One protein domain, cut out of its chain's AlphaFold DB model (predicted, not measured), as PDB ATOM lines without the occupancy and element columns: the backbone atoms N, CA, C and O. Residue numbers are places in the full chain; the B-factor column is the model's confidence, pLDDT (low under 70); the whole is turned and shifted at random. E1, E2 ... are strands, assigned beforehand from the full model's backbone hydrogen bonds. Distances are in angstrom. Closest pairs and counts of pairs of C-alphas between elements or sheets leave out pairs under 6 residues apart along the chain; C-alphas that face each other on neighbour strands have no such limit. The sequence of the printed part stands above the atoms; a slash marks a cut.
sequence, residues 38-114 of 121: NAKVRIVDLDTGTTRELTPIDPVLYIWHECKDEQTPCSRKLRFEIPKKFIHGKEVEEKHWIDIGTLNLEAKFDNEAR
ATOM      1  N   ASN A  38      34.070 -26.666 -34.718       88.81
ATOM      2  CA  ASN A  38      34.020 -27.142 -36.107       88.81
ATOM      3  C   ASN A  38      34.794 -26.278 -37.123       88.81
ATOM      4  O   ASN A  38      34.488 -26.301 -38.312       88.81
ATOM      5  N   ALA A  39      35.810 -25.531 -36.683       92.69
ATOM      6  CA  ALA A  39      36.718 -24.870 -37.611       92.69
ATOM      7  C   ALA A  39      37.653 -25.914 -38.248       92.69
ATOM      8  O   ALA A  39      38.331 -26.662 -37.540       92.69
ATOM      9  N   LYS A  40      37.706 -25.962 -39.580       93.81
ATOM     10  CA  LYS A  40      38.662 -26.790 -40.326       93.81
ATOM     11  C   LYS A  40      39.885 -25.944 -40.650       93.81
ATOM     12  O   LYS A  40      39.750 -24.825 -41.132       93.81
ATOM     13  N   VAL A  41      41.077 -26.483 -40.419       95.06
ATOM     14  CA  VAL A  41      42.347 -25.800 -40.692       95.06
ATOM     15  C   VAL A  41      43.180 -26.665 -41.628       95.06
ATOM     16  O   VAL A  41      43.247 -27.881 -41.451       95.06
ATOM     17  N   ARG A  42      43.801 -26.061 -42.643       93.69
ATOM     18  CA  ARG A  42      44.684 -26.772 -43.576       93.69
ATOM     19  C   ARG A  42      45.835 -25.882 -44.009       93.69
ATOM     20  O   ARG A  42      45.613 -24.740 -44.392       93.69
ATOM     21  N   ILE A  43      47.037 -26.444 -44.017       93.00
ATOM     22  CA  ILE A  43      48.201 -25.846 -44.670       93.00
ATOM     23  C   ILE A  43      48.342 -26.501 -46.044       93.00
ATOM     24  O   ILE A  43      48.231 -27.723 -46.168       93.00
ATOM     25  N   VAL A  44      48.513 -25.688 -47.078       91.25
ATOM     26  CA  VAL A  44      48.628 -26.119 -48.473       91.25
ATOM     27  C   VAL A  44      49.814 -25.405 -49.104       91.25
ATOM     28  O   VAL A  44      50.064 -24.246 -48.788       91.25
ATOM     29  N   ASP A  45      50.519 -26.103 -49.983       89.94
ATOM     30  CA  ASP A  45      51.500 -25.512 -50.887       89.94
ATOM     31  C   ASP A  45      50.780 -25.051 -52.163       89.94
ATOM     32  O   ASP A  45      49.983 -25.816 -52.717       89.94
ATOM     33  N   LEU A  46      50.966 -23.798 -52.581       86.56
ATOM     34  CA  LEU A  46      50.297 -23.268 -53.778       86.56
ATOM     35  C   LEU A  46      50.887 -23.800 -55.078       86.56
ATOM     36  O   LEU A  46      50.198 -23.771 -56.102       86.56
ATOM     37  N   ASP A  47      52.134 -24.258 -55.046       78.19
ATOM     38  CA  ASP A  47      52.794 -24.757 -56.234       78.19
ATOM     39  C   ASP A  47      52.127 -26.053 -56.713       78.19
ATOM     40  O   ASP A  47      51.836 -26.982 -55.960       78.19
ATOM     41  N   THR A  48      51.865 -26.132 -58.019       62.75
ATOM     42  CA  THR A  48      51.259 -27.309 -58.664       62.75
ATOM     43  C   THR A  48      52.253 -28.474 -58.835       62.75
ATOM     44  O   THR A  48      52.009 -29.386 -59.627       62.75
ATOM     45  N   GLY A  49      53.408 -28.414 -58.164       59.97
ATOM     46  CA  GLY A  49      54.505 -29.371 -58.254       59.97
ATOM     47  C   GLY A  49      54.254 -30.678 -57.496       59.97
ATOM     48  O   GLY A  49      53.352 -30.810 -56.670       59.97
ATOM     49  N   THR A  50      55.056 -31.704 -57.799       52.62
ATOM     50  CA  THR A  50      55.050 -32.960 -57.025       52.62
ATOM     51  C   THR A  50      55.763 -32.761 -55.685       52.62
ATOM     52  O   THR A  50      56.579 -31.861 -55.549       52.62
ATOM     53  N   THR A  51      55.486 -33.632 -54.707       53.44
ATOM     54  CA  THR A  51      55.843 -33.577 -53.265       53.44
ATOM     55  C   THR A  51      57.328 -33.388 -52.890       53.44
ATOM     56  O   THR A  51      57.692 -33.516 -51.719       53.44
ATOM     57  N   ARG A  52      58.216 -33.109 -53.848       56.38
ATOM     58  CA  ARG A  52      59.646 -32.858 -53.661       56.38
ATOM     59  C   ARG A  52      60.108 -31.700 -54.549       56.38
ATOM     60  O   ARG A  52      60.725 -31.902 -55.591       56.38
ATOM     61  N   GLU A  53      59.806 -30.496 -54.088       61.81
ATOM     62  CA  GLU A  53      60.236 -29.224 -54.664       61.81
ATOM     63  C   GLU A  53      61.760 -29.032 -54.507       61.81
ATOM     64  O   GLU A  53      62.324 -29.261 -53.431       61.81
ATOM     65  N   LEU A  54      62.447 -28.605 -55.576       63.16
ATOM     66  CA  LEU A  54      63.815 -28.060 -55.480       63.16
ATOM     67  C   LEU A  54      63.810 -26.631 -54.907       63.16
ATOM     68  O   LEU A  54      64.832 -26.156 -54.409       63.16
ATOM     69  N   THR A  55      62.666 -25.960 -55.004       74.94
ATOM     70  CA  THR A  55      62.388 -24.588 -54.589       74.94
ATOM     71  C   THR A  55      61.802 -24.523 -53.175       74.94
ATOM     72  O   THR A  55      61.302 -25.526 -52.660       74.94
ATOM     73  N   PRO A  56      61.897 -23.372 -52.484       80.75
ATOM     74  CA  PRO A  56      61.150 -23.157 -51.250       80.75
ATOM     75  C   PRO A  56      59.646 -23.163 -51.520       80.75
ATOM     76  O   PRO A  56      59.208 -22.411 -52.388       80.75
ATOM     77  N   ILE A  57      58.908 -23.951 -50.733       87.31
ATOM     78  CA  ILE A  57      57.443 -24.070 -50.793       87.31
ATOM     79  C   ILE A  57      56.740 -22.708 -50.660       87.31
ATOM     80  O   ILE A  57      57.300 -21.766 -50.081       87.31
ATOM     81  N   ASP A  58      55.488 -22.638 -51.112       90.88
ATOM     82  CA  ASP A  58      54.599 -21.479 -50.993       90.88
ATOM     83  C   ASP A  58      53.445 -21.769 -50.015       90.88
ATOM     84  O   ASP A  58      52.309 -22.050 -50.417       90.88
ATOM     85  N   PRO A  59      53.712 -21.723 -48.693       92.25
ATOM     86  CA  PRO A  59      52.766 -22.182 -47.694       92.25
ATOM     87  C   PRO A  59      51.605 -21.207 -47.493       92.25
ATOM     88  O   PRO A  59      51.782 -20.021 -47.203       92.25
ATOM     89  N   VAL A  60      50.393 -21.750 -47.523       94.44
ATOM     90  CA  VAL A  60      49.152 -21.030 -47.244       94.44
ATOM     91  C   VAL A  60      48.345 -21.751 -46.180       94.44
ATOM     92  O   VAL A  60      48.060 -22.942 -46.293       94.44
ATOM     93  N   LEU A  61      47.938 -21.001 -45.160       95.75
ATOM     94  CA  LEU A  61      46.995 -21.431 -44.141       95.75
ATOM     95  C   LEU A  61      45.575 -21.074 -44.571       95.75
ATOM     96  O   LEU A  61      45.227 -19.904 -44.742       95.75
ATOM     97  N   TYR A  62      44.739 -22.095 -44.676       95.69
ATOM     98  CA  TYR A  62      43.307 -21.957 -44.861       95.69
ATOM     99  C   TYR A  62      42.564 -22.303 -43.575       95.69
ATOM    100  O   TYR A  62      42.850 -23.320 -42.939       95.69
ATOM    101  N   ILE A  63      41.586 -21.471 -43.225       95.75
ATOM    102  CA  ILE A  63      40.682 -21.695 -42.094       95.75
ATOM    103  C   ILE A  63      39.254 -21.615 -42.620       95.75
ATOM    104  O   ILE A  63      38.844 -20.567 -43.110       95.75
ATOM    105  N   TRP A  64      38.502 -22.707 -42.505       94.56
ATOM    106  CA  TRP A  64      37.068 -22.735 -42.780       94.56
ATOM    107  C   TRP A  64      36.297 -22.730 -41.468       94.56
ATOM    108  O   TRP A  64      36.640 -23.482 -40.555       94.56
ATOM    109  N   HIS A  65      35.256 -21.909 -41.367       93.81
ATOM    110  CA  HIS A  65      34.435 -21.828 -40.164       93.81
ATOM    111  C   HIS A  65      32.987 -21.436 -40.449       93.81
ATOM    112  O   HIS A  65      32.666 -20.814 -41.458       93.81
ATOM    113  N   GLU A  66      32.131 -21.755 -39.483       93.00
ATOM    114  CA  GLU A  66      30.695 -21.455 -39.501       93.00
ATOM    115  C   GLU A  66      30.302 -20.517 -38.342       93.00
ATOM    116  O   GLU A  66      29.137 -20.386 -37.977       93.00
ATOM    117  N   CYS A  67      31.288 -19.863 -37.711       94.00
ATOM    118  CA  CYS A  67      31.043 -18.917 -36.618       94.00
ATOM    119  C   CYS A  67      30.048 -17.821 -37.040       94.00
ATOM    120  O   CYS A  67      30.358 -17.015 -37.921       94.00
ATOM    121  N   LYS A  68      28.875 -17.810 -36.384       90.56
ATOM    122  CA  LYS A  68      27.724 -16.939 -36.687       90.56
ATOM    123  C   LYS A  68      27.359 -16.913 -38.180       90.56
ATOM    124  O   LYS A  68      26.969 -15.875 -38.708       90.56
ATOM    125  N   ASP A  69      27.522 -18.043 -38.860       86.06
ATOM    126  CA  ASP A  69      27.226 -18.179 -40.281       86.06
ATOM    127  C   ASP A  69      25.950 -19.002 -40.475       86.06
ATOM    128  O   ASP A  69      25.884 -20.170 -40.104       86.06
ATOM    129  N   GLU A  70      24.915 -18.382 -41.041       83.31
ATOM    130  CA  GLU A  70      23.593 -19.002 -41.216       83.31
ATOM    131  C   GLU A  70      23.438 -19.725 -42.568       83.31
ATOM    132  O   GLU A  70      22.413 -20.358 -42.811       83.31
ATOM    133  N   GLN A  71      24.433 -19.660 -43.464       78.00
ATOM    134  CA  GLN A  71      24.321 -20.198 -44.834       78.00
ATOM    135  C   GLN A  71      25.061 -21.540 -45.007       78.00
ATOM    136  O   GLN A  71      25.975 -21.704 -45.823       78.00
ATOM    137  N   THR A  72      24.633 -22.541 -44.239       69.88
ATOM    138  CA  THR A  72      25.026 -23.948 -44.433       69.88
ATOM    139  C   THR A  72      24.481 -24.472 -45.774       69.88
ATOM    140  O   THR A  72      23.357 -24.112 -46.132       69.88
ATOM    141  N   PRO A  73      25.211 -25.313 -46.534       81.00
ATOM    142  CA  PRO A  73      26.327 -26.167 -46.107       81.00
ATOM    143  C   PRO A  73      27.731 -25.596 -46.374       81.00
ATOM    144  O   PRO A  73      28.714 -26.322 -46.266       81.00
ATOM    145  N   CYS A  74      27.846 -24.338 -46.797       86.12
ATOM    146  CA  CYS A  74      29.127 -23.752 -47.191       86.12
ATOM    147  C   CYS A  74      29.707 -22.926 -46.049       86.12
ATOM    148  O   CYS A  74      28.972 -22.168 -45.422       86.12
ATOM    149  N   SER A  75      31.014 -23.017 -45.829       91.69
ATOM    150  CA  SER A  75      31.686 -22.317 -44.733       91.69
ATOM    151  C   SER A  75      32.387 -21.049 -45.233       91.69
ATOM    152  O   SER A  75      32.820 -20.966 -46.392       91.69
ATOM    153  N   ARG A  76      32.549 -20.065 -44.345       93.69
ATOM    154  CA  ARG A  76      33.448 -18.919 -44.551       93.69
ATOM    155  C   ARG A  76      34.888 -19.421 -44.568       93.69
ATOM    156  O   ARG A  76      35.235 -20.299 -43.780       93.69
ATOM    157  N   LYS A  77      35.714 -18.900 -45.474       94.75
ATOM    158  CA  LYS A  77      37.095 -19.329 -45.709       94.75
ATOM    159  C   LYS A  77      38.042 -18.142 -45.630       94.75
ATOM    160  O   LYS A  77      37.995 -17.236 -46.462       94.75
ATOM    161  N   LEU A  78      38.974 -18.220 -44.693       95.69
ATOM    162  CA  LEU A  78      40.108 -17.315 -44.585       95.69
ATOM    163  C   LEU A  78      41.332 -17.928 -45.260       95.69
ATOM    164  O   LEU A  78      41.536 -19.144 -45.221       95.69
ATOM    165  N   ARG A  79      42.147 -17.068 -45.869       95.25
ATOM    166  CA  ARG A  79      43.401 -17.425 -46.531       95.25
ATOM    167  C   ARG A  79      44.517 -16.536 -45.996       95.25
ATOM    168  O   ARG A  79      44.472 -15.324 -46.186       95.25
ATOM    169  N   PHE A  80      45.527 -17.145 -45.387       94.94
ATOM    170  CA  PHE A  80      46.727 -16.460 -44.916       94.94
ATOM    171  C   PHE A  80      47.951 -17.026 -45.623       94.94
ATOM    172  O   PHE A  80      48.195 -18.230 -45.588       94.94
ATOM    173  N   GLU A  81      48.732 -16.158 -46.251       94.44
ATOM    174  CA  GLU A  81      50.037 -16.537 -46.788       94.44
ATOM    175  C   GLU A  81      51.047 -16.561 -45.648       94.44
ATOM    176  O   GLU A  81      51.190 -15.579 -44.914       94.44
ATOM    177  N   ILE A  82      51.727 -17.693 -45.469       94.62
ATOM    178  CA  ILE A  82      52.725 -17.815 -44.415       94.62
ATOM    179  C   ILE A  82      54.067 -17.314 -44.965       94.62
ATOM    180  O   ILE A  82      54.525 -17.783 -46.007       94.62
ATOM    181  N   PRO A  83      54.749 -16.382 -44.277       93.00
ATOM    182  CA  PRO A  83      56.036 -15.887 -44.740       93.00
ATOM    183  C   PRO A  83      57.076 -17.007 -44.861       93.00
ATOM    184  O   PRO A  83      57.305 -17.756 -43.909       93.00
ATOM    185  N   LYS A  84      57.799 -17.041 -45.988       89.56
ATOM    186  CA  LYS A  84      58.809 -18.073 -46.294       89.56
ATOM    187  C   LYS A  84      59.902 -18.243 -45.230       89.56
ATOM    188  O   LYS A  84      60.506 -19.302 -45.134       89.56
ATOM    189  N   LYS A  85      60.144 -17.230 -44.388       89.81
ATOM    190  CA  LYS A  85      61.110 -17.300 -43.273       89.81
ATOM    191  C   LYS A  85      60.758 -18.340 -42.199       89.81
ATOM    192  O   LYS A  85      61.631 -18.699 -41.421       89.81
ATOM    193  N   PHE A  86      59.499 -18.777 -42.136       91.75
ATOM    194  CA  PHE A  86      59.038 -19.821 -41.214       91.75
ATOM    195  C   PHE A  86      59.114 -21.229 -41.827       91.75
ATOM    196  O   PHE A  86      58.765 -22.203 -41.164       91.75
ATOM    197  N   ILE A  87      59.575 -21.355 -43.078       90.19
ATOM    198  CA  ILE A  87      59.833 -22.655 -43.697       90.19
ATOM    199  C   ILE A  87      61.045 -23.285 -43.013       90.19
ATOM    200  O   ILE A  87      62.113 -22.679 -42.913       90.19
ATOM    201  N   HIS A  88      60.883 -24.525 -42.572       88.69
ATOM    202  CA  HIS A  88      61.909 -25.295 -41.888       88.69
ATOM    203  C   HIS A  88      62.084 -26.678 -42.524       88.69
ATOM    204  O   HIS A  88      61.251 -27.158 -43.293       88.69
ATOM    205  N   GLY A  89      63.211 -27.322 -42.212       83.88
ATOM    206  CA  GLY A  89      63.494 -28.697 -42.618       83.88
ATOM    207  C   GLY A  89      62.773 -29.729 -41.744       83.88
ATOM    208  O   GLY A  89      61.769 -29.436 -41.095       83.88
ATOM    209  N   LYS A  90      63.317 -30.952 -41.708       74.25
ATOM    210  CA  LYS A  90      62.770 -32.066 -40.911       74.25
ATOM    211  C   LYS A  90      62.838 -31.844 -39.399       74.25
ATOM    212  O   LYS A  90      61.991 -32.363 -38.684       74.25
ATOM    213  N   GLU A  91      63.854 -31.135 -38.921       76.75
ATOM    214  CA  GLU A  91      64.010 -30.834 -37.501       76.75
ATOM    215  C   GLU A  91      63.301 -29.515 -37.198       76.75
ATOM    216  O   GLU A  91      63.641 -28.471 -37.758       76.75
ATOM    217  N   VAL A  92      62.262 -29.593 -36.368       75.38
ATOM    218  CA  VAL A  92      61.392 -28.460 -36.054       75.38
ATOM    219  C   VAL A  92      61.595 -28.081 -34.597       75.38
ATOM    220  O   VAL A  92      61.142 -28.781 -33.698       75.38
ATOM    221  N   GLU A  93      62.260 -26.957 -34.364       75.06
ATOM    222  CA  GLU A  93      62.242 -26.300 -33.056       75.06
ATOM    223  C   GLU A  93      61.022 -25.368 -32.959       75.06
ATOM    224  O   GLU A  93      60.701 -24.673 -33.927       75.06
ATOM    225  N   GLU A  94      60.377 -25.300 -31.790       71.88
ATOM    226  CA  GLU A  94      59.178 -24.471 -31.542       71.88
ATOM    227  C   GLU A  94      59.378 -22.991 -31.902       71.88
ATOM    228  O   GLU A  94      58.461 -22.339 -32.391       71.88
ATOM    229  N   LYS A  95      60.605 -22.466 -31.769       73.00
ATOM    230  CA  LYS A  95      60.953 -21.083 -32.150       73.00
ATOM    231  C   LYS A  95      60.728 -20.751 -33.630       73.00
ATOM    232  O   LYS A  95      60.756 -19.580 -33.995       73.00
ATOM    233  N   HIS A  96      60.565 -21.759 -34.486       82.75
ATOM    234  CA  HIS A  96      60.309 -21.578 -35.917       82.75
ATOM    235  C   HIS A  96      58.822 -21.635 -36.270       82.75
ATOM    236  O   HIS A  96      58.474 -21.501 -37.443       82.75
ATOM    237  N   TRP A  97      57.943 -21.830 -35.288       91.00
ATOM    238  CA  TRP A  97      56.510 -21.781 -35.513       91.00
ATOM    239  C   TRP A  97      56.071 -20.331 -35.672       91.00
ATOM    240  O   TRP A  97      56.554 -19.431 -34.981       91.00
ATOM    241  N   ILE A  98      55.127 -20.103 -36.577       94.31
ATOM    242  CA  ILE A  98      54.414 -18.831 -36.619       94.31
ATOM    243  C   ILE A  98      53.237 -18.899 -35.646       94.31
ATOM    244  O   ILE A  98      52.357 -19.749 -35.774       94.31
ATOM    245  N   ASP A  99      53.232 -17.997 -34.669       95.25
ATOM    246  CA  ASP A  99      52.103 -17.804 -33.764       95.25
ATOM    247  C   ASP A  99      51.159 -16.747 -34.346       95.25
ATOM    248  O   ASP A  99      51.529 -15.578 -34.486       95.25
ATOM    249  N   ILE A 100      49.949 -17.165 -34.722       95.88
ATOM    250  CA  ILE A 100      48.893 -16.261 -35.207       95.88
ATOM    251  C   ILE A 100      48.079 -15.647 -34.058       95.88
ATOM    252  O   ILE A 100      47.142 -14.885 -34.295       95.88
ATOM    253  N   GLY A 101      48.426 -15.970 -32.811       96.00
ATOM    254  CA  GLY A 101      47.770 -15.496 -31.608       96.00
ATOM    255  C   GLY A 101      46.347 -16.030 -31.473       96.00
ATOM    256  O   GLY A 101      46.037 -17.171 -31.824       96.00
ATOM    257  N   THR A 102      45.463 -15.191 -30.931       97.25
ATOM    258  CA  THR A 102      44.037 -15.504 -30.791       97.25
ATOM    259  C   THR A 102      43.236 -14.799 -31.878       97.25
ATOM    260  O   THR A 102      43.126 -13.573 -31.871       97.25
ATOM    261  N   LEU A 103      42.640 -15.571 -32.785       96.88
ATOM    262  CA  LEU A 103      41.833 -15.059 -33.887       96.88
ATOM    263  C   LEU A 103      40.344 -15.250 -33.591       96.88
ATOM    264  O   LEU A 103      39.869 -16.379 -33.472       96.88
ATOM    265  N   ASN A 104      39.592 -14.151 -33.505       96.94
ATOM    266  CA  ASN A 104      38.141 -14.206 -33.339       96.94
ATOM    267  C   ASN A 104      37.433 -14.203 -34.700       96.94
ATOM    268  O   ASN A 104      37.392 -13.190 -35.394       96.94
ATOM    269  N   LEU A 105      36.852 -15.345 -35.057       96.56
ATOM    270  CA  LEU A 105      36.196 -15.615 -36.336       96.56
ATOM    271  C   LEU A 105      34.802 -14.971 -36.459       96.56
ATOM    272  O   LEU A 105      34.141 -15.095 -37.490       96.56
ATOM    273  N   GLU A 106      34.343 -14.274 -35.416       94.56
ATOM    274  CA  GLU A 106      33.154 -13.420 -35.486       94.56
ATOM    275  C   GLU A 106      33.383 -12.187 -36.376       94.56
ATOM    276  O   GLU A 106      32.444 -11.694 -37.001       94.56
ATOM    277  N   ALA A 107      34.627 -11.705 -36.466       92.81
ATOM    278  CA  ALA A 107      34.972 -10.572 -37.312       92.81
ATOM    279  C   ALA A 107      34.739 -10.880 -38.801       92.81
ATOM    280  O   ALA A 107      34.823 -12.029 -39.242       92.81
ATOM    281  N   LYS A 108      34.469  -9.836 -39.590       90.69
ATOM    282  CA  LYS A 108      34.549  -9.902 -41.054       90.69
ATOM    283  C   LYS A 108      35.961  -9.544 -41.498       90.69
ATOM    284  O   LYS A 108      36.530  -8.580 -40.994       90.69
ATOM    285  N   PHE A 109      36.487 -10.308 -42.449       92.50
ATOM    286  CA  PHE A 109      37.811 -10.102 -43.030       92.50
ATOM    287  C   PHE A 109      37.659  -9.710 -44.501       92.50
ATOM    288  O   PHE A 109      36.853 -10.306 -45.210       92.50
ATOM    289  N   ASP A 110      38.441  -8.733 -44.963       88.94
ATOM    290  CA  ASP A 110      38.270  -8.131 -46.297       88.94
ATOM    291  C   ASP A 110      38.382  -9.139 -47.452       88.94
ATOM    292  O   ASP A 110      37.674  -9.023 -48.448       88.94
ATOM    293  N   ASN A 111      39.235 -10.159 -47.304       87.94
ATOM    294  CA  ASN A 111      39.474 -11.204 -48.309       87.94
ATOM    295  C   ASN A 111      38.874 -12.560 -47.915       87.94
ATOM    296  O   ASN A 111      39.396 -13.618 -48.273       87.94
ATOM    297  N   GLU A 112      37.804 -12.541 -47.129       92.00
ATOM    298  CA  GLU A 112      37.086 -13.758 -46.790       92.00
ATOM    299  C   GLU A 112      36.300 -14.288 -47.991       92.00
ATOM    300  O   GLU A 112      35.446 -13.611 -48.562       92.00
ATOM    301  N   ALA A 113      36.575 -15.538 -48.353       92.62
ATOM    302  CA  ALA A 113      35.839 -16.257 -49.378       92.62
ATOM    303  C   ALA A 113      34.754 -17.141 -48.748       92.62
ATOM    304  O   ALA A 113      34.712 -17.361 -47.538       92.62
ATOM    305  N   ARG A 114      33.889 -17.710 -49.589       90.94
ATOM    306  CA  ARG A 114      32.955 -18.767 -49.196       90.94
ATOM    307  C   ARG A 114      33.256 -20.007 -50.017       90.94
ATOM    308  O   ARG A 114      33.374 -19.919 -51.236       90.94
TER     309      ARG A 114
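AT A GLANCE: This is residues 38 to 114 of the 121 residues of the protein "Ttr-41" of Pristionchus pacificus (UniProt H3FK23). With little regular structure, this is a narrow, twisted sheet of three strands, E1, E2 and E3, with a separate strand, E4, over one face across a gap. Long loops, residues 46 to 58 and 82 to 97, extend from one end, where residues 89 to 94 stick out. The 77 printed residues hold no named helix and four strands, E1 to E4 in chain order, all-strand in class with only 27 residues in them; the sheet, E1 - E2 - E3, is antiparallel. The whole is loose, with radius of gyration of the C-alphas 14.8 A, and only just elongated, spanning 43 by 29 by 22 A.

IN THESE COORDINATES: E2 is residues 59 to 65, 19.8 A; E1, 40 to 45, begins at C-alpha 40 (38.662, -26.790, -40.326). E3 is residues 75 to 81, 19.3 A; E4, 98 to 104, ends at C-alpha 104 (38.141, -14.206, -33.339).

HOW THE PARTS SIT: E1, E2 and E3 form a meander, each strand the antiparallel neighbour of the one before. Hairpin E1 and E2 has N 42 and O 62 within hydrogen-bond range, 2.9 A; hairpin E2 and E3 has N 78 and O 63, 2.8 A. E4 pairs with no named strand and is apart from E1, E2 and E3. Residues 113 to 114 pair antiparallel with 76 to 77 of E3.

THE WHOLE: The sheet is only just strongly twisted, its C-alphas up to 4.0 A off its best plane. The printed part has no cut; links E1 to E2 and E3 to E4 are long. Residues 48 to 54 and 72 have pLDDT under 70.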